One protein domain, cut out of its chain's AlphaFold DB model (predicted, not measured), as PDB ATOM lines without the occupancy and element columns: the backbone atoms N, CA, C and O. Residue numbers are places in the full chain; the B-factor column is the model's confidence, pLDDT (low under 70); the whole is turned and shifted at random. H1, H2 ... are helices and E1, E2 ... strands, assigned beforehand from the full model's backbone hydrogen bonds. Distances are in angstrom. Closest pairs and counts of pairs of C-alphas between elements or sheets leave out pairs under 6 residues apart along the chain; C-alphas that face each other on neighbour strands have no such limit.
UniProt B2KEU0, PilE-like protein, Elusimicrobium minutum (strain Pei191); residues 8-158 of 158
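Overview. This is residues 8 to 158 of the 158 residues of the protein "PilE-like protein" of Elusimicrobium minutum (strain Pei191) (UniProt B2KEU0). What shape is it? One very long helix, H1, packs with residues 33 to 51 along one face of a strongly twisted, eight-stranded antiparallel sheet, while its residues 8 to 29 stick out as a free arm; short helix H2 packs over E6 and E8 on that same face. What makes it up? The 151 printed residues, of mixed class, hold in order H1, E1 to E6, H2, E7 and E8, and the sheet runs E1 E2 E3 E4 E5 E6 E8 E7. The whole is loose, with a radius of gyration of the C-alphas of 19.0 A and spans of 76 by 33 by 26 A, the arm making much of the length.

Arrangement. How does the first helix meet the sheet? H1, residues 8 to 57, lies over E4, residues 100 to 105, and E5, residues 112 to 117, at a height over the sheet of 9.0 A. It runs along the strands, at 22 degrees to E4 on the local plane; their closest C-alphas, of Ala 40 and Ala 103, are 6.8 A apart. How do the strands pair? E1, residues 77 to 81, E2, 84 to 88, E3, 92 to 96, E4, E5 and E6, 121 to 126, form a meander, each strand the antiparallel neighbour of the one before. Within hydrogen-bond range are N 79 and O 86 at 2.9 A, N 87 and O 94 at 2.9 A, N 93 and O 104 at 2.8 A, N 103 and O 114 at 2.8 A, and N 115 and O 123 at 2.8 A. What follows? E6, H2, residues 129 to 137, and E7, residues 141 to 145, form a split strand-helix-strand unit with a right-handed crossover: E6 and E7 run the same way, with E8, residues 154 to 157, between them. N 124 and O 156, and N 143 and O 155, are each 2.8 A apart. How do the helices stand? H1 and H2 are close but not clearly touching, with the closest C-alphas, of Lys 30 and Leu 134, 7.5 A apart, at a steep tilt of 69 degrees, only just short of about perpendicular. Every O i to N i+4 pair is within hydrogen-bond range in H2, and 43 of 46 in H1.

Along the chain. Where does H1 run? It spans 73.6 A from C-alpha 8 at (166.475, 167.689, 132.317) to C-alpha 57 at (183.235, 239.328, 131.270), with a kink of 34 degrees near residue 24. Where does the last strand end? E8 ends at C-alpha 157, at (181.507, 215.400, 114.714).

Size, cuts and confidence. Is it unbroken? The printed part has no cut, and the link from H1 to E1, 19 residues, is long. Where is confidence low? Residues 108 to 110 and 147 to 152 have pLDDT under 70.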
ATOM      1  N   ILE A   8     166.641 167.199 133.687       93.19
ATOM      2  CA  ILE A   8     166.475 167.689 132.317       93.19
ATOM      3  C   ILE A   8     165.786 169.058 132.270       93.19
ATOM      4  O   ILE A   8     166.205 169.908 131.488       93.19
ATOM      5  N   GLU A   9     164.801 169.318 133.140       91.56
ATOM      6  CA  GLU A   9     164.189 170.648 133.265       91.56
ATOM      7  C   GLU A   9     165.229 171.688 133.676       91.56
ATOM      8  O   GLU A   9     165.294 172.763 133.082       91.56
ATOM      9  N   LEU A  10     166.094 171.359 134.640       90.88
ATOM     10  CA  LEU A  10     167.165 172.267 135.047       90.88
ATOM     11  C   LEU A  10     168.180 172.510 133.922       90.88
ATOM     12  O   LEU A  10     168.609 173.648 133.735       90.88
ATOM     13  N   LEU A  11     168.526 171.479 133.145       92.62
ATOM     14  CA  LEU A  11     169.491 171.578 132.047       92.62
ATOM     15  C   LEU A  11     168.997 172.502 130.924       92.62
ATOM     16  O   LEU A  11     169.743 173.361 130.455       92.62
ATOM     17  N   VAL A  12     167.731 172.375 130.518       94.75
ATOM     18  CA  VAL A  12     167.153 173.243 129.477       94.75
ATOM     19  C   VAL A  12     167.067 174.695 129.959       94.75
ATOM     20  O   VAL A  12     167.357 175.613 129.193       94.75
ATOM     21  N   VAL A  13     166.740 174.922 131.233       95.44
ATOM     22  CA  VAL A  13     166.665 176.276 131.800       95.44
ATOM     23  C   VAL A  13     168.030 176.966 131.785       95.44
ATOM     24  O   VAL A  13     168.126 178.100 131.314       95.44
ATOM     25  N   VAL A  14     169.100 176.296 132.231       95.38
ATOM     26  CA  VAL A  14     170.445 176.902 132.200       95.38
ATOM     27  C   VAL A  14     170.942 177.127 130.772       95.38
ATOM     28  O   VAL A  14     171.618 178.124 130.522       95.38
ATOM     29  N   LEU A  15     170.554 176.268 129.822       96.00
ATOM     30  CA  LEU A  15     170.857 176.452 128.403       96.00
ATOM     31  C   LEU A  15     170.198 177.723 127.849       96.00
ATOM     32  O   LEU A  15     170.873 178.537 127.220       96.00
ATOM     33  N   ILE A  16     168.906 177.933 128.118       96.38
ATOM     34  CA  ILE A  16     168.182 179.128 127.656       96.38
ATOM     35  C   ILE A  16     168.752 180.396 128.308       96.38
ATOM     36  O   ILE A  16     169.013 181.377 127.610       96.38
ATOM     37  N   ILE A  17     169.005 180.379 129.624       96.12
ATOM     38  CA  ILE A  17     169.615 181.514 130.338       96.12
ATOM     39  C   ILE A  17     171.004 181.829 129.764       96.12
ATOM     40  O   ILE A  17     171.331 183.001 129.582       96.12
ATOM     41  N   GLY A  18     171.794 180.807 129.417       96.12
ATOM     42  CA  GLY A  18     173.103 180.975 128.782       96.12
ATOM     43  C   GLY A  18     173.033 181.730 127.451       96.12
ATOM     44  O   GLY A  18     173.801 182.671 127.241       96.12
ATOM     45  N   ILE A  19     172.078 181.382 126.580       96.00
ATOM     46  CA  ILE A  19     171.884 182.056 125.284       96.00
ATOM     47  C   ILE A  19     171.455 183.515 125.485       96.00
ATOM     48  O   ILE A  19     172.012 184.421 124.862       96.00
ATOM     49  N   LEU A  20     170.491 183.760 126.379       96.38
ATOM     50  CA  LEU A  20     170.008 185.115 126.659       96.38
ATOM     51  C   LEU A  20     171.113 186.000 127.250       96.38
ATOM     52  O   LEU A  20     171.273 187.146 126.828       96.38
ATOM     53  N   ALA A  21     171.911 185.469 128.181       94.38
ATOM     54  CA  ALA A  21     173.009 186.201 128.805       94.38
ATOM     55  C   ALA A  21     174.086 186.614 127.786       94.38
ATOM     56  O   ALA A  21     174.578 187.744 127.847       94.38
ATOM     57  N   ALA A  22     174.406 185.748 126.817       94.31
ATOM     58  CA  ALA A  22     175.409 186.028 125.789       94.31
ATOM     59  C   ALA A  22     175.060 187.255 124.922       94.31
ATOM     60  O   ALA A  22     175.951 188.013 124.541       94.31
ATOM     61  N   ILE A  23     173.772 187.484 124.641       93.81
ATOM     62  CA  ILE A  23     173.302 188.626 123.838       93.81
ATOM     63  C   ILE A  23     173.052 189.858 124.720       93.81
ATOM     64  O   ILE A  23     173.401 190.980 124.346       93.81
ATOM     65  N   ALA A  24     172.470 189.664 125.906       92.62
ATOM     66  CA  ALA A  24     172.056 190.761 126.775       92.62
ATOM     67  C   ALA A  24     173.243 191.545 127.359       92.62
ATOM     68  O   ALA A  24     173.194 192.773 127.432       92.62
ATOM     69  N   LEU A  25     174.328 190.862 127.740       89.75
ATOM     70  CA  LEU A  25     175.499 191.495 128.356       89.75
ATOM     71  C   LEU A  25     176.162 192.577 127.477       89.75
ATOM     72  O   LEU A  25     176.297 193.707 127.955       89.75
ATOM     73  N   PRO A  26     176.548 192.320 126.210       87.94
ATOM     74  CA  PRO A  26     177.168 193.346 125.368       87.94
ATOM     75  C   PRO A  26     176.210 194.488 125.003       87.94
ATOM     76  O   PRO A  26     176.652 195.607 124.738       87.94
ATOM     77  N   GLN A  27     174.898 194.240 124.978       89.38
ATOM     78  CA  GLN A  27     173.913 195.297 124.758       89.38
ATOM     79  C   GLN A  27     173.778 196.196 125.992       89.38
ATOM     80  O   GLN A  27     173.764 197.421 125.865       89.38
ATOM     81  N   TYR A  28     173.735 195.602 127.186       91.56
ATOM     82  CA  TYR A  28     173.657 196.333 128.445       91.56
ATOM     83  C   TYR A  28     174.855 197.273 128.634       91.56
ATOM     84  O   TYR A  28     174.668 198.454 128.934       91.56
ATOM     85  N   THR A  29     176.081 196.802 128.378       88.94
ATOM     86  CA  THR A  29     177.290 197.634 128.518       88.94
ATOM     87  C   THR A  29     177.278 198.846 127.586       88.94
ATOM     88  O   THR A  29     177.627 199.946 128.018       88.94
ATOM     89  N   LYS A  30     176.805 198.694 126.340       88.88
ATOM     90  CA  LYS A  30     176.650 199.810 125.391       88.88
ATOM     91  C   LYS A  30     175.655 200.859 125.885       88.88
ATOM     92  O   LYS A  30     175.940 202.051 125.801       88.88
ATOM     93  N   THR A  31     174.508 200.440 126.416       91.56
ATOM     94  CA  THR A  31     173.488 201.360 126.953       91.56
ATOM     95  C   THR A  31     173.999 202.129 128.171       91.56
ATOM     96  O   THR A  31     173.774 203.337 128.287       91.56
ATOM     97  N   VAL A  32     174.744 201.459 129.055       92.38
ATOM     98  CA  VAL A  32     175.383 202.108 130.208       92.38
ATOM     99  C   VAL A  32     176.408 203.146 129.750       92.38
ATOM    100  O   VAL A  32     176.415 204.259 130.269       92.38
ATOM    101  N   GLU A  33     177.240 202.831 128.754       91.69
ATOM    102  CA  GLU A  33     178.206 203.800 128.222       91.69
ATOM    103  C   GLU A  33     177.520 204.997 127.552       91.69
ATOM    104  O   GLU A  33     177.932 206.123 127.802       91.69
ATOM    105  N   LYS A  34     176.420 204.809 126.809       92.19
ATOM    106  CA  LYS A  34     175.624 205.939 126.285       92.19
ATOM    107  C   LYS A  34     175.046 206.830 127.388       92.19
ATOM    108  O   LYS A  34     174.979 208.045 127.236       92.19
ATOM    109  N   SER A  35     174.634 206.241 128.508       94.19
ATOM    110  CA  SER A  35     174.131 207.013 129.652       94.19
ATOM    111  C   SER A  35     175.254 207.836 130.294       94.19
ATOM    112  O   SER A  35     175.070 209.010 130.604       94.19
ATOM    113  N   ARG A  36     176.452 207.248 130.408       93.69
ATOM    114  CA  ARG A  36     177.667 207.934 130.875       93.69
ATOM    115  C   ARG A  36     178.081 209.072 129.944       93.69
ATOM    116  O   ARG A  36     178.469 210.131 130.429       93.69
ATOM    117  N   THR A  37     177.996 208.895 128.623       94.12
ATOM    118  CA  THR A  37     178.313 209.989 127.692       94.12
ATOM    119  C   THR A  37     177.322 211.137 127.810       94.12
ATOM    120  O   THR A  37     177.745 212.287 127.772       94.12
ATOM    121  N   ALA A  38     176.032 210.854 128.005       94.50
ATOM    122  CA  ALA A  38     175.027 211.889 128.237       94.50
ATOM    123  C   ALA A  38     175.340 212.720 129.494       94.50
ATOM    124  O   ALA A  38     175.317 213.947 129.431       94.50
ATOM    125  N   GLU A  39     175.711 212.067 130.601       93.69
ATOM    126  CA  GLU A  39     176.179 212.740 131.824       93.69
ATOM    127  C   GLU A  39     177.408 213.621 131.545       93.69
ATOM    128  O   GLU A  39     177.452 214.794 131.920       93.69
ATOM    129  N   ALA A  40     178.394 213.092 130.815       94.50
ATOM    130  CA  ALA A  40     179.591 213.848 130.476       94.50
ATOM    131  C   ALA A  40     179.311 215.066 129.590       94.50
ATOM    132  O   ALA A  40     179.937 216.104 129.796       94.50
ATOM    133  N   TRP A  41     178.358 214.978 128.660       95.25
ATOM    134  CA  TRP A  41     177.940 216.114 127.836       95.25
ATOM    135  C   TRP A  41     177.298 217.233 128.648       95.25
ATOM    136  O   TRP A  41     177.526 218.401 128.338       95.25
ATOM    137  N   VAL A  42     176.523 216.899 129.682       94.06
ATOM    138  CA  VAL A  42     175.945 217.900 130.589       94.06
ATOM    139  C   VAL A  42     177.059 218.670 131.295       94.06
ATOM    140  O   VAL A  42     177.073 219.900 131.246       94.06
ATOM    141  N   ASN A  43     178.038 217.957 131.854       94.69
ATOM    142  CA  ASN A  43     179.177 218.575 132.535       94.69
ATOM    143  C   ASN A  43     180.039 219.406 131.573       94.69
ATOM    144  O   ASN A  43     180.344 220.558 131.864       94.69
ATOM    145  N   LEU A  44     180.369 218.873 130.391       94.81
ATOM    146  CA  LEU A  44     181.120 219.607 129.368       94.81
ATOM    147  C   LEU A  44     180.397 220.879 128.924       94.81
ATOM    148  O   LEU A  44     181.029 221.918 128.766       94.81
ATOM    149  N   LYS A  45     179.073 220.825 128.746       93.38
ATOM    150  CA  LYS A  45     178.282 221.999 128.367       93.38
ATOM    151  C   LYS A  45     178.268 223.056 129.472       93.38
ATOM    152  O   LYS A  45     178.325 224.245 129.162       93.38
ATOM    153  N   ALA A  46     178.195 222.643 130.736       92.56
ATOM    154  CA  ALA A  46     178.311 223.562 131.866       92.56
ATOM    155  C   ALA A  46     179.686 224.253 131.870       92.56
ATOM    156  O   ALA A  46     179.753 225.476 131.969       92.56
ATOM    157  N   MET A  47     180.760 223.487 131.643       93.06
ATOM    158  CA  MET A  47     182.126 224.008 131.513       93.06
ATOM    159  C   MET A  47     182.289 224.991 130.351       93.06
ATOM    160  O   MET A  47     182.841 226.072 130.535       93.06
ATOM    161  N   ASP A  48     181.779 224.641 129.170       92.50
ATOM    162  CA  ASP A  48     181.805 225.493 127.976       92.50
ATOM    163  C   ASP A  48     181.039 226.804 128.191       92.50
ATOM    164  O   ASP A  48     181.521 227.884 127.857       92.50
ATOM    165  N   THR A  49     179.859 226.726 128.811       92.25
ATOM    166  CA  THR A  49     179.036 227.909 129.096       92.25
ATOM    167  C   THR A  49     179.747 228.847 130.069       92.25
ATOM    168  O   THR A  49     179.821 230.048 129.816       92.25
ATOM    169  N   ALA A  50     180.307 228.312 131.155       92.06
ATOM    170  CA  ALA A  50     181.056 229.098 132.129       92.06
ATOM    171  C   ALA A  50     182.302 229.746 131.507       92.06
ATOM    172  O   ALA A  50     182.528 230.940 131.702       92.06
ATOM    173  N   LEU A  51     183.061 229.004 130.691       91.38
ATOM    174  CA  LEU A  51     184.225 229.542 129.983       91.38
ATOM    175  C   LEU A  51     183.842 230.697 129.049       91.38
ATOM    176  O   LEU A  51     184.502 231.735 129.046       91.38
ATOM    177  N   LYS A  52     182.756 230.550 128.285       90.12
ATOM    178  CA  LYS A  52     182.254 231.609 127.398       90.12
ATOM    179  C   LYS A  52     181.824 232.849 128.175       90.12
ATOM    180  O   LYS A  52     182.178 233.957 127.782       90.12
ATOM    181  N   MET A  53     181.110 232.678 129.286       90.19
ATOM    182  CA  MET A  53     180.705 233.797 130.146       90.19
ATOM    183  C   MET A  53     181.914 234.525 130.738       90.19
ATOM    184  O   MET A  53     181.943 235.753 130.739       90.19
ATOM    185  N   TYR A  54     182.930 233.780 131.173       91.06
ATOM    186  CA  TYR A  54     184.174 234.351 131.676       91.06
ATOM    187  C   TYR A  54     184.904 235.170 130.607       91.06
ATOM    188  O   TYR A  54     185.174 236.347 130.836       91.06
ATOM    189  N   ARG A  55     185.132 234.601 129.413       91.38
ATOM    190  CA  ARG A  55     185.765 235.295 128.272       91.38
ATOM    191  C   ARG A  55     185.040 236.595 127.903       91.38
ATOM    192  O   ARG A  55     185.684 237.599 127.601       91.38
ATOM    193  N   LEU A  56     183.705 236.600 127.969       91.81
ATOM    194  CA  LEU A  56     182.894 237.802 127.750       91.81
ATOM    195  C   LEU A  56     183.064 238.844 128.862       91.81
ATOM    196  O   LEU A  56     183.171 240.029 128.558       91.81
ATOM    197  N   ALA A  57     183.112 238.424 130.128       92.06
ATOM    198  CA  ALA A  57     183.235 239.328 131.270       92.06
ATOM    199  C   ALA A  57     184.566 240.096 131.283       92.06
ATOM    200  O   ALA A  57     184.596 241.266 131.659       92.06
ATOM    201  N   ILE A  58     185.653 239.457 130.845       93.44
ATOM    202  CA  ILE A  58     186.994 240.064 130.812       93.44
ATOM    203  C   ILE A  58     187.377 240.636 129.441       93.44
ATOM    204  O   ILE A  58     188.480 241.153 129.285       93.44
ATOM    205  N   ALA A  59     186.482 240.543 128.451       92.50
ATOM    206  CA  ALA A  59     186.714 240.956 127.066       92.50
ATOM    207  C   ALA A  59     187.966 240.327 126.408       92.50
ATOM    208  O   ALA A  59     188.564 240.922 125.511       92.50
ATOM    209  N   ASP A  60     188.329 239.105 126.809       90.06
ATOM    210  CA  ASP A  60     189.429 238.328 126.231       90.06
ATOM    211  C   ASP A  60     188.915 236.966 125.754       90.06
ATOM    212  O   ASP A  60     188.620 236.064 126.541       90.06
ATOM    213  N   GLN A  61     188.826 236.813 124.434       83.50
ATOM    214  CA  GLN A  61     188.365 235.581 123.787       83.50
ATOM    215  C   GLN A  61     189.383 234.435 123.882       83.50
ATOM    216  O   GLN A  61     189.015 233.282 123.673       83.50
ATOM    217  N   ASN A  62     190.641 234.732 124.218       83.56
ATOM    218  CA  ASN A  62     191.719 233.752 124.322       83.56
ATOM    219  C   ASN A  62     192.004 233.336 125.766       83.56
ATOM    220  O   ASN A  62     192.895 232.519 126.004       83.56
ATOM    221  N   ALA A  63     191.253 233.866 126.733       85.25
ATOM    222  CA  ALA A  63     191.463 233.528 128.124       85.25
ATOM    223  C   ALA A  63     191.272 232.024 128.357       85.25
ATOM    224  O   ALA A  63     190.277 231.415 127.932       85.25
ATOM    225  N   ALA A  64     192.254 231.428 129.031       83.81
ATOM    226  CA  ALA A  64     192.240 230.019 129.378       83.81
ATOM    227  C   ALA A  64     191.257 229.760 130.527       83.81
ATOM    228  O   ALA A  64     191.236 230.481 131.525       83.81
ATOM    229  N   GLY A  65     190.459 228.702 130.389       83.25
ATOM    230  CA  GLY A  65     189.597 228.223 131.463       83.25
ATOM    231  C   GLY A  65     190.379 227.431 132.502       83.25
ATOM    232  O   GLY A  65     191.289 226.674 132.169       83.25
ATOM    233  N   SER A  66     189.991 227.554 133.766       83.81
ATOM    234  CA  SER A  66     190.409 226.629 134.818       83.81
ATOM    235  C   SER A  66     189.254 226.389 135.786       83.81
ATOM    236  O   SER A  66     188.345 227.211 135.888       83.81
ATOM    237  N   PHE A  67     189.282 225.261 136.497       84.75
ATOM    238  CA  PHE A  67     188.253 224.938 137.491       84.75
ATOM    239  C   PHE A  67     188.194 225.961 138.632       84.75
ATOM    240  O   PHE A  67     187.116 226.220 139.150       84.75
ATOM    241  N   GLU A  68     189.335 226.555 138.985       83.00
ATOM    242  CA  GLU A  68     189.441 227.567 140.038       83.00
ATOM    243  C   GLU A  68     188.825 228.901 139.605       83.00
ATOM    244  O   GLU A  68     188.005 229.461 140.320       83.00
ATOM    245  N   VAL A  69     189.151 229.377 138.400       83.75
ATOM    246  CA  VAL A  69     188.667 230.674 137.892       83.75
ATOM    247  C   VAL A  69     187.174 230.650 137.563       83.75
ATOM    248  O   VAL A  69     186.496 231.665 137.677       83.75
ATOM    249  N   LEU A  70     186.663 229.504 137.115       85.19
ATOM    250  CA  LEU A  70     185.284 229.383 136.638       85.19
ATOM    251  C   LEU A  70     184.296 228.954 137.733       85.19
ATOM    252  O   LEU A  70     183.108 228.849 137.440       85.19
ATOM    253  N   GLU A  71     184.781 228.674 138.949       82.25
ATOM    254  CA  GLU A  71     183.984 228.262 140.119       82.25
ATOM    255  C   GLU A  71     182.974 227.135 139.821       82.25
ATOM    256  O   GLU A  71     181.862 227.086 140.349       82.25
ATOM    257  N   ILE A  72     183.352 226.200 138.946       84.50
ATOM    258  CA  ILE A  72     182.474 225.097 138.547       84.50
ATOM    259  C   ILE A  72     182.678 223.926 139.492       84.50
ATOM    260  O   ILE A  72     183.750 223.315 139.531       84.50
ATOM    261  N   GLU A  73     181.609 223.534 140.174       82.88
ATOM    262  CA  GLU A  73     181.626 222.359 141.027       82.88
ATOM    263  C   GLU A  73     181.153 221.116 140.262       82.88
ATOM    264  O   GLU A  73     179.973 220.930 139.967       82.88
ATOM    265  N   ILE A  74     182.104 220.244 139.926       86.06
ATOM    266  CA  ILE A  74     181.839 218.895 139.416       86.06
ATOM    267  C   ILE A  74     182.307 217.905 140.491       86.06
ATOM    268  O   ILE A  74     183.446 218.021 140.953       86.06
ATOM    269  N   PRO A  75     181.491 216.911 140.883       87.25
ATOM    270  CA  PRO A  75     181.853 215.973 141.941       87.25
ATOM    271  C   PRO A  75     183.042 215.104 141.522       87.25
ATOM    272  O   PRO A  75     182.919 214.225 140.668       87.25
ATOM    273  N   GLY A  76     184.201 215.326 142.136       89.12
ATOM    274  CA  GLY A  76     185.417 214.600 141.794       89.12
ATOM    275  C   GLY A  76     186.661 215.115 142.506       89.12
ATOM    276  O   GLY A  76     186.621 216.095 143.246       89.12
ATOM    277  N   THR A  77     187.776 214.440 142.257       91.12
ATOM    278  CA  THR A  77     189.090 214.771 142.811       91.12
ATOM    279  C   THR A  77     189.885 215.605 141.818       91.12
ATOM    280  O   THR A  77     189.974 215.253 140.639       91.12
ATOM    281  N   ASP A  78     190.494 216.683 142.296       91.56
ATOM    282  CA  ASP A  78     191.416 217.486 141.499       91.56
ATOM    283  C   ASP A  78     192.771 216.787 141.383       91.56
ATOM    284  O   ASP A  78     193.320 216.271 142.356       91.56
ATOM    285  N   THR A  79     193.310 216.744 140.169       89.81
ATOM    286  CA  THR A  79     194.632 216.179 139.889       89.81
ATOM    287  C   THR A  79     195.349 217.022 138.851       89.81
ATOM    288  O   THR A  79     194.719 217.577 137.953       89.81
ATOM    289  N   THR A  80     196.673 217.067 138.918       89.25
ATOM    290  CA  THR A  80     197.499 217.688 137.879       89.25
ATOM    291  C   THR A  80     198.342 216.598 137.236       89.25
ATOM    292  O   THR A  80     199.075 215.881 137.913       89.25
ATOM    293  N   THR A  81     198.230 216.431 135.919       82.38
ATOM    294  CA  THR A  81     199.016 215.434 135.172       82.38
ATOM    295  C   THR A  81     199.635 216.108 133.961       82.38
ATOM    296  O   THR A  81     198.924 216.715 133.157       82.38
ATOM    297  N   SER A  82     200.961 216.032 133.840       83.50
ATOM    298  CA  SER A  82     201.718 216.702 132.773       83.50
ATOM    299  C   SER A  82     201.404 218.204 132.659       83.50
ATOM    300  O   SER A  82     201.217 218.717 131.563       83.50
ATOM    301  N   GLY A  83     201.270 218.896 133.797       83.44
ATOM    302  CA  GLY A  83     200.986 220.337 133.845       83.44
ATOM    303  C   GLY A  83     199.541 220.742 133.523       83.44
ATOM    304  O   GLY A  83     199.237 221.927 133.535       83.44
ATOM    305  N   VAL A  84     198.641 219.786 133.269       85.94
ATOM    306  CA  VAL A  84     197.220 220.062 133.004       85.94
ATOM    307  C   VAL A  84     196.377 219.696 134.224       85.94
ATOM    308  O   VAL A  84     196.403 218.544 134.681       85.94
ATOM    309  N   ASN A  85     195.611 220.675 134.714       89.88
ATOM    310  CA  ASN A  85     194.661 220.520 135.814       89.88
ATOM    311  C   ASN A  85     193.414 219.768 135.345       89.88
ATOM    312  O   ASN A  85     192.817 220.090 134.315       89.88
ATOM    313  N   ARG A  86     193.034 218.747 136.109       91.81
ATOM    314  CA  ARG A  86     191.974 217.802 135.780       91.81
ATOM    315  C   ARG A  86     191.028 217.597 136.944       91.81
ATOM    316  O   ARG A  86     191.481 217.377 138.064       91.81
ATOM    317  N   LYS A  87     189.735 217.518 136.638       93.25
ATOM    318  CA  LYS A  87     188.707 217.048 137.568       93.25
ATOM    319  C   LYS A  87     188.371 215.595 137.265       93.25
ATOM    320  O   LYS A  87     187.788 215.292 136.224       93.25
ATOM    321  N   ASN A  88     188.744 214.687 138.158       92.75
ATOM    322  CA  ASN A  88     188.490 213.260 138.000       92.75
ATOM    323  C   ASN A  88     187.243 212.851 138.773       92.75
ATOM    324  O   ASN A  88     187.217 212.838 140.000       92.75
ATOM    325  N   THR A  89     186.216 212.469 138.034       93.00
ATOM    326  CA  THR A  89     185.011 211.831 138.566       93.00
ATOM    327  C   THR A  89     185.191 210.312 138.562       93.00
ATOM    328  O   THR A  89     186.236 209.789 138.173       93.00
ATOM    329  N   LYS A  90     184.147 209.562 138.924       91.50
ATOM    330  CA  LYS A  90     184.160 208.095 138.823       91.50
ATOM    331  C   LYS A  90     184.390 207.593 137.391       91.50
ATOM    332  O   LYS A  90     185.041 206.569 137.199       91.50
ATOM    333  N   ASN A  91     183.814 208.274 136.395       92.12
ATOM    334  CA  ASN A  91     183.761 207.780 135.015       92.12
ATOM    335  C   ASN A  91     184.599 208.609 134.035       92.12
ATOM    336  O   ASN A  91     184.989 208.074 132.998       92.12
ATOM    337  N   PHE A  92     184.872 209.879 134.332       93.81
ATOM    338  CA  PHE A  92     185.525 210.802 133.404       93.81
ATOM    339  C   PHE A  92     186.544 211.703 134.086       93.81
ATOM    340  O   PHE A  92     186.387 212.070 135.249       93.81
ATOM    341  N   SER A  93     187.551 212.093 133.312       93.25
ATOM    342  CA  SER A  93     188.539 213.107 133.645       93.25
ATOM    343  C   SER A  93     188.331 214.327 132.759       93.25
ATOM    344  O   SER A  93     188.484 214.234 131.538       93.25
ATOM    345  N   TYR A  94     187.966 215.449 133.370       93.56
ATOM    346  CA  TYR A  94     187.684 216.702 132.681       93.56
ATOM    347  C   TYR A  94     188.898 217.622 132.713       93.56
ATOM    348  O   TYR A  94     189.532 217.746 133.758       93.56
ATOM    349  N   ALA A  95     189.200 218.292 131.604       92.19
ATOM    350  CA  ALA A  95     190.260 219.292 131.519       92.19
ATOM    351  C   ALA A  95     189.881 220.429 130.574       92.19
ATOM    352  O   ALA A  95     189.213 220.209 129.562       92.19
ATOM    353  N   PHE A  96     190.391 221.618 130.882       90.94
ATOM    354  CA  PHE A  96     190.484 222.723 129.939       90.94
ATOM    355  C   PHE A  96     191.820 222.622 129.201       90.94
ATOM    356  O   PHE A  96     192.870 222.468 129.828       90.94
ATOM    357  N   LEU A  97     191.771 222.675 127.873       88.12
ATOM    358  CA  LEU A  97     192.932 222.806 127.002       88.12
ATOM    359  C   LEU A  97     192.824 224.131 126.243       88.12
ATOM    360  O   LEU A  97     191.823 224.840 126.348       88.12
ATOM    361  N   SER A  98     193.871 224.485 125.506       83.19
ATOM    362  CA  SER A  98     193.968 225.793 124.855       83.19
ATOM    363  C   SER A  98     192.836 226.066 123.854       83.19
ATOM    364  O   SER A  98     192.392 227.201 123.739       83.19
ATOM    365  N   ASP A  99     192.370 225.040 123.142       84.44
ATOM    366  CA  ASP A  99     191.430 225.129 122.013       84.44
ATOM    367  C   ASP A  99     190.126 224.333 122.213       84.44
ATOM    368  O   ASP A  99     189.179 224.453 121.425       84.44
ATOM    369  N   HIS A 100     190.065 223.502 123.255       89.38
ATOM    370  CA  HIS A 100     188.900 222.683 123.557       89.38
ATOM    371  C   HIS A 100     188.821 222.300 125.035       89.38
ATOM    372  O   HIS A 100     189.798 222.309 125.783       89.38
ATOM    373  N   ILE A 101     187.628 221.885 125.444       93.00
ATOM    374  CA  ILE A 101     187.386 221.237 126.732       93.00
ATOM    375  C   ILE A 101     187.236 219.746 126.467       93.00
ATOM    376  O   ILE A 101     186.524 219.359 125.539       93.00
ATOM    377  N   ALA A 102     187.890 218.905 127.265       92.56
ATOM    378  CA  ALA A 102     187.885 217.458 127.076       92.56
ATOM    379  C   ALA A 102     187.347 216.716 128.300       92.56
ATOM    380  O   ALA A 102     187.694 217.038 129.434       92.56
ATOM    381  N   ALA A 103     186.569 215.664 128.054       94.25
ATOM    382  CA  ALA A 103     186.197 214.633 129.012       94.25
ATOM    383  C   ALA A 103     186.752 213.284 128.537       94.25
ATOM    384  O   ALA A 103     186.273 212.692 127.567       94.25
ATOM    385  N   ASN A 104     187.767 212.782 129.232       92.38
ATOM    386  CA  ASN A 104     188.407 211.506 128.932       92.38
ATOM    387  C   ASN A 104     187.782 210.392 129.766       92.38
ATOM    388  O   ASN A 104     187.697 210.512 130.989       92.38
ATOM    389  N   ARG A 105     187.356 209.296 129.133       92.81
ATOM    390  CA  ARG A 105     186.779 208.151 129.846       92.81
ATOM    391  C   ARG A 105     187.830 207.482 130.751       92.81
ATOM    392  O   ARG A 105     188.933 207.194 130.299       92.81
ATOM    393  N   LEU A 106     187.475 207.227 132.016       89.06
ATOM    394  CA  LEU A 106     188.315 206.566 133.027       89.06
ATOM    395  C   LEU A 106     188.066 205.042 133.146       89.06
ATOM    396  O   LEU A 106     186.930 204.598 132.970       89.06
ATOM    397  N   PRO A 107     189.068 204.226 133.533       80.44
ATOM    398  CA  PRO A 107     190.481 204.587 133.698       80.44
ATOM    399  C   PRO A 107     191.076 205.088 132.374       80.44
ATOM    400  O   PRO A 107     190.532 204.765 131.324       80.44
ATOM    401  N   MET A 108     192.121 205.928 132.442       63.41
ATOM    402  CA  MET A 108     192.738 206.676 131.325       63.41
ATOM    403  C   MET A 108     193.417 205.770 130.270       63.41
ATOM    404  O   MET A 108     194.589 205.919 129.939       63.41
ATOM    405  N   SER A 109     192.668 204.821 129.714       55.31
ATOM    406  CA  SER A 109     193.029 203.999 128.569       55.31
ATOM    407  C   SER A 109     191.870 203.986 127.563       55.31
ATOM    408  O   SER A 109     190.898 203.238 127.688       55.31
ATOM    409  N   THR A 110     191.990 204.861 126.563       61.28
ATOM    410  CA  THR A 110     191.802 204.523 125.139       61.28
ATOM    411  C   THR A 110     190.446 203.991 124.660       61.28
ATOM    412  O   THR A 110     190.368 203.448 123.559       61.28
ATOM    413  N   LYS A 111     189.339 204.174 125.390       78.62
ATOM    414  CA  LYS A 111     188.025 203.914 124.777       78.62
ATOM    415  C   LYS A 111     187.607 205.075 123.893       78.62
ATOM    416  O   LYS A 111     187.647 204.960 122.669       78.62
ATOM    417  N   TYR A 112     187.253 206.188 124.518       90.44
ATOM    418  CA  TYR A 112     186.843 207.397 123.825       90.44
ATOM    419  C   TYR A 112     187.066 208.640 124.692       90.44
ATOM    420  O   TYR A 112     187.170 208.546 125.920       90.44
ATOM    421  N   SER A 113     187.104 209.800 124.052       92.19
ATOM    422  CA  SER A 113     186.976 211.102 124.701       92.19
ATOM    423  C   SER A 113     185.870 211.908 124.032       92.19
ATOM    424  O   SER A 113     185.507 211.676 122.877       92.19
ATOM    425  N   LEU A 114     185.283 212.816 124.799       94.00
ATOM    426  CA  LEU A 114     184.278 213.758 124.328       94.00
ATOM    427  C   LEU A 114     184.873 215.145 124.478       94.00
ATOM    428  O   LEU A 114     185.432 215.456 125.529       94.00
ATOM    429  N   THR A 115     184.769 215.967 123.448       93.62
ATOM    430  CA  THR A 115     185.317 217.316 123.468       93.62
ATOM    431  C   THR A 115     184.307 218.328 122.953       93.62
ATOM    432  O   THR A 115     183.449 218.024 122.120       93.62
ATOM    433  N   ILE A 116     184.392 219.544 123.484       94.44
ATOM    434  CA  ILE A 116     183.768 220.727 122.893       94.44
ATOM    435  C   ILE A 116     184.912 221.603 122.416       94.44
ATOM    436  O   ILE A 116     185.679 222.117 123.228       94.44
ATOM    437  N   HIS A 117     185.049 221.696 121.101       89.50
ATOM    438  CA  HIS A 117     186.054 222.501 120.437       89.50
ATOM    439  C   HIS A 117     185.429 223.811 119.968       89.50
ATOM    440  O   HIS A 117     184.320 223.808 119.428       89.50
ATOM    441  N   ASP A 118     186.172 224.908 120.096       83.44
ATOM    442  CA  ASP A 118     185.702 226.230 119.670       83.44
ATOM    443  C   ASP A 118     185.338 226.279 118.166       83.44
ATOM    444  O   ASP A 118     184.348 226.903 117.791       83.44
ATOM    445  N   THR A 119     186.074 225.557 117.308       83.06
ATOM    446  CA  THR A 119     185.869 225.538 115.846       83.06
ATOM    447  C   THR A 119     184.890 224.457 115.378       83.06
ATOM    448  O   THR A 119     184.029 224.715 114.541       83.06
ATOM    449  N   TYR A 120     185.038 223.228 115.879       83.00
ATOM    450  CA  TYR A 120     184.320 222.054 115.353       83.00
ATOM    451  C   TYR A 120     183.067 221.692 116.158       83.00
ATOM    452  O   TYR A 120     182.311 220.802 115.771       83.00
ATOM    453  N   GLY A 121     182.826 222.377 117.277       90.19
ATOM    454  CA  GLY A 121     181.723 222.070 118.175       90.19
ATOM    455  C   GLY A 121     181.952 220.757 118.920       90.19
ATOM    456  O   GLY A 121     183.027 220.519 119.472       90.19
ATOM    457  N   ARG A 122     180.921 219.911 118.990       93.69
ATOM    458  CA  ARG A 122     180.983 218.647 119.733       93.69
ATOM    459  C   ARG A 122     181.710 217.599 118.908       93.69
ATOM    460  O   ARG A 122     181.277 217.251 117.814       93.69
ATOM    461  N   VAL A 123     182.780 217.055 119.469       92.81
ATOM    462  CA  VAL A 123     183.550 215.990 118.838       92.81
ATOM    463  C   VAL A 123     183.645 214.805 119.792       92.81
ATOM    464  O   VAL A 123     183.850 214.948 120.995       92.81
ATOM    465  N   CYS A 124     183.458 213.607 119.254       93.38
ATOM    466  CA  CYS A 124     183.720 212.347 119.930       93.38
ATOM    467  C   CYS A 124     184.937 211.702 119.284       93.38
ATOM    468  O   CYS A 124     184.990 211.548 118.065       93.38
ATOM    469  N   ILE A 125     185.916 211.321 120.091       91.31
ATOM    470  CA  ILE A 125     187.141 210.681 119.627       91.31
ATOM    471  C   ILE A 125     187.109 209.233 120.083       91.31
ATOM    472  O   ILE A 125     187.081 208.968 121.281       91.31
ATOM    473  N   GLY A 126     187.120 208.292 119.144       91.25
ATOM    474  CA  GLY A 126     187.231 206.866 119.431       91.25
ATOM    475  C   GLY A 126     188.677 206.396 119.301       91.25
ATOM    476  O   GLY A 126     189.227 206.433 118.203       91.25
ATOM    477  N   TYR A 127     189.271 205.909 120.393       87.50
ATOM    478  CA  TYR A 127     190.644 205.369 120.423       87.50
ATOM    479  C   TYR A 127     190.689 203.828 120.340       87.50
ATOM    480  O   TYR A 127     191.762 203.229 120.308       87.50
ATOM    481  N   SER A 128     189.518 203.184 120.318       86.88
ATOM    482  CA  SER A 128     189.324 201.736 120.175       86.88
ATOM    483  C   SER A 128     188.122 201.460 119.274       86.88
ATOM    484  O   SER A 128     187.262 202.327 119.112       86.88
ATOM    485  N   GLU A 129     188.004 200.238 118.751       87.00
ATOM    486  CA  GLU A 129     186.853 199.835 117.930       87.00
ATOM    487  C   GLU A 129     185.516 200.006 118.682       87.00
ATOM    488  O   GLU A 129     184.514 200.442 118.112       87.00
ATOM    489  N   GLU A 130     185.495 199.726 119.989       88.31
ATOM    490  CA  GLU A 130     184.323 199.960 120.842       88.31
ATOM    491  C   GLU A 130     183.977 201.448 120.952       88.31
ATOM    492  O   GLU A 130     182.808 201.820 120.844       88.31
ATOM    493  N   GLY A 131     184.985 202.303 121.148       89.56
ATOM    494  CA  GLY A 131     184.804 203.752 121.235       89.56
ATOM    495  C   GLY A 131     184.352 204.371 119.916       89.56
ATOM    496  O   GLY A 131     183.458 205.209 119.908       89.56
ATOM    497  N   GLN A 132     184.904 203.909 118.795       89.62
ATOM    498  CA  GLN A 132     184.496 204.320 117.451       89.62
ATOM    499  C   GLN A 132     183.028 203.963 117.182       89.62
ATOM    500  O   GLN A 132     182.238 204.828 116.798       89.62
ATOM    501  N   LYS A 133     182.623 202.718 117.478       90.69
ATOM    502  CA  LYS A 133     181.217 202.285 117.386       90.69
ATOM    503  C   LYS A 133     180.308 203.095 118.311       90.69
ATOM    504  O   LYS A 133     179.180 203.410 117.934       90.69
ATOM    505  N   LEU A 134     180.779 203.447 119.510       92.00
ATOM    506  CA  LEU A 134     180.032 204.311 120.420       92.00
ATOM    507  C   LEU A 134     179.823 205.698 119.804       92.00
ATOM    508  O   LEU A 134     178.672 206.117 119.714       92.00
ATOM    509  N   CYS A 135     180.879 206.365 119.332       92.25
ATOM    510  CA  CYS A 135     180.791 207.690 118.710       92.25
ATOM    511  C   CYS A 135     179.828 207.705 117.509       92.25
ATOM    512  O   CYS A 135     178.965 208.577 117.425       92.25
ATOM    513  N   GLN A 136     179.889 206.693 116.639       91.88
ATOM    514  CA  GLN A 136     178.921 206.525 115.544       91.88
ATOM    515  C   GLN A 136     177.489 206.370 116.069       91.88
ATOM    516  O   GLN A 136     176.555 206.993 115.574       91.88
ATOM    517  N   SER A 137     177.303 205.572 117.123       91.94
ATOM    518  CA  SER A 137     175.986 205.330 117.723       91.94
ATOM    519  C   SER A 137     175.391 206.532 118.471       91.94
ATOM    520  O   SER A 137     174.227 206.463 118.879       91.94
ATOM    521  N   LEU A 138     176.183 207.588 118.685       91.75
ATOM    522  CA  LEU A 138     175.748 208.887 119.203       91.75
ATOM    523  C   LEU A 138     175.321 209.852 118.080       91.75
ATOM    524  O   LEU A 138     174.917 210.967 118.384       91.75
ATOM    525  N   GLY A 139     175.380 209.425 116.812       89.75
ATOM    526  CA  GLY A 139     175.064 210.248 115.640       89.75
ATOM    527  C   GLY A 139     176.289 210.872 114.967       89.75
ATOM    528  O   GLY A 139     176.131 211.694 114.073       89.75
ATOM    529  N   GLY A 140     177.500 210.491 115.383       88.75
ATOM    530  CA  GLY A 140     178.726 211.140 114.936       88.75
ATOM    531  C   GLY A 140     179.112 210.817 113.492       88.75
ATOM    532  O   GLY A 140     179.180 209.646 113.108       88.75
ATOM    533  N   ILE A 141     179.445 211.849 112.716       89.81
ATOM    534  CA  ILE A 141     179.955 211.735 111.345       89.81
ATOM    535  C   ILE A 141     181.483 211.711 111.387       89.81
ATOM    536  O   ILE A 141     182.108 212.618 111.938       89.81
ATOM    537  N   ALA A 142     182.091 210.669 110.819       88.00
ATOM    538  CA  ALA A 142     183.541 210.498 110.834       88.00
ATOM    539  C   ALA A 142     184.248 211.622 110.058       88.00
ATOM    540  O   ALA A 142     183.983 211.828 108.876       88.00
ATOM    541  N   MET A 143     185.189 212.297 110.716       84.38
ATOM    542  CA  MET A 143     186.042 213.342 110.136       84.38
ATOM    543  C   MET A 143     187.423 212.818 109.713       84.38
ATOM    544  O   MET A 143     188.215 213.557 109.137       84.38
ATOM    545  N   GLY A 144     187.731 211.550 110.009       77.38
ATOM    546  CA  GLY A 144     189.038 210.936 109.766       77.38
ATOM    547  C   GLY A 144     189.920 210.889 111.017       77.38
ATOM    548  O   GLY A 144     189.417 210.776 112.139       77.38
ATOM    549  N   ALA A 145     191.241 210.917 110.820       75.88
ATOM    550  CA  ALA A 145     192.212 210.890 111.912       75.88
ATOM    551  C   ALA A 145     192.118 212.169 112.756       75.88
ATOM    552  O   ALA A 145     192.082 213.278 112.221       75.88
ATOM    553  N   CYS A 146     192.095 212.013 114.077       70.00
ATOM    554  CA  CYS A 146     192.109 213.150 114.989       70.00
ATOM    555  C   CYS A 146     193.465 213.852 114.966       70.00
ATOM    556  O   CYS A 146     194.483 213.182 115.123       70.00
ATOM    557  N   PHE A 147     193.449 215.179 114.793       63.41
ATOM    558  CA  PHE A 147     194.533 216.139 115.049       63.41
ATOM    559  C   PHE A 147     195.910 215.494 115.315       63.41
ATOM    560  O   PHE A 147     196.276 215.205 116.451       63.41
ATOM    561  N   SER A 148     196.619 215.206 114.219       53.72
ATOM    562  CA  SER A 148     198.060 214.911 114.101       53.72
ATOM    563  C   SER A 148     198.765 213.955 115.085       53.72
ATOM    564  O   SER A 148     199.989 213.856 115.013       53.72
ATOM    565  N   SER A 149     198.094 213.170 115.935       50.94
ATOM    566  CA  SER A 149     198.808 212.176 116.752       50.94
ATOM    567  C   SER A 149     198.016 210.899 117.036       50.94
ATOM    568  O   SER A 149     196.920 210.911 117.586       50.94
ATOM    569  N   THR A 150     198.666 209.780 116.698       53.06
ATOM    570  CA  THR A 150     198.274 208.361 116.803       53.06
ATOM    571  C   THR A 150     197.340 207.813 115.715       53.06
ATOM    572  O   THR A 150     196.192 208.205 115.547       53.06
ATOM    573  N   THR A 151     197.863 206.820 114.992       55.16
ATOM    574  CA  THR A 151     197.281 206.092 113.851       55.16
ATOM    575  C   THR A 151     196.029 205.259 114.172       55.16
ATOM    576  O   THR A 151     195.528 204.566 113.290       55.16
ATOM    577  N   SER A 152     195.495 205.319 115.396       68.50
ATOM    578  CA  SER A 152     194.327 204.537 115.837       68.50
ATOM    579  C   SER A 152     193.131 205.368 116.328       68.50
ATOM    580  O   SER A 152     192.082 204.790 116.617       68.50
ATOM    581  N   ALA A 153     193.246 206.699 116.413       81.00
ATOM    582  CA  ALA A 153     192.159 207.570 116.863       81.00
ATOM    583  C   ALA A 153     191.321 208.098 115.686       81.00
ATOM    584  O   ALA A 153     191.857 208.698 114.752       81.00
ATOM    585  N   THR A 154     189.999 207.922 115.742       87.56
ATOM    586  CA  THR A 154     189.062 208.474 114.747       87.56
ATOM    587  C   THR A 154     188.148 209.506 115.389       87.56
ATOM    588  O   THR A 154     187.565 209.254 116.447       87.56
ATOM    589  N   CYS A 155     188.022 210.658 114.736       89.69
ATOM    590  CA  CYS A 155     187.201 211.776 115.184       89.69
ATOM    591  C   CYS A 155     185.825 211.722 114.532       89.69
ATOM    592  O   CYS A 155     185.706 211.444 113.339       89.69
ATOM    593  N   TYR A 156     184.798 212.036 115.314       92.38
ATOM    594  CA  TYR A 156     183.413 212.094 114.876       92.38
ATOM    595  C   TYR A 156     182.792 213.410 115.328       92.38
ATOM    596  O   TYR A 156     182.764 213.687 116.526       92.38
ATOM    597  N   GLN A 157     182.275 214.199 114.392       92.38
ATOM    598  CA  GLN A 157     181.507 215.400 114.714       92.38
ATOM    599  C   GLN A 157     180.068 215.012 115.046       92.38
ATOM    600  O   GLN A 157     179.467 214.243 114.294       92.38
ATOM    601  N   LEU A 158     179.548 215.510 116.169       90.31
ATOM    602  CA  LEU A 158     178.207 215.217 116.691       90.31
ATOM    603  C   LEU A 158     177.225 216.368 116.477       90.31
ATOM    604  O   LEU A 158     177.647 217.541 116.599       90.31
TER     605      LEU A 158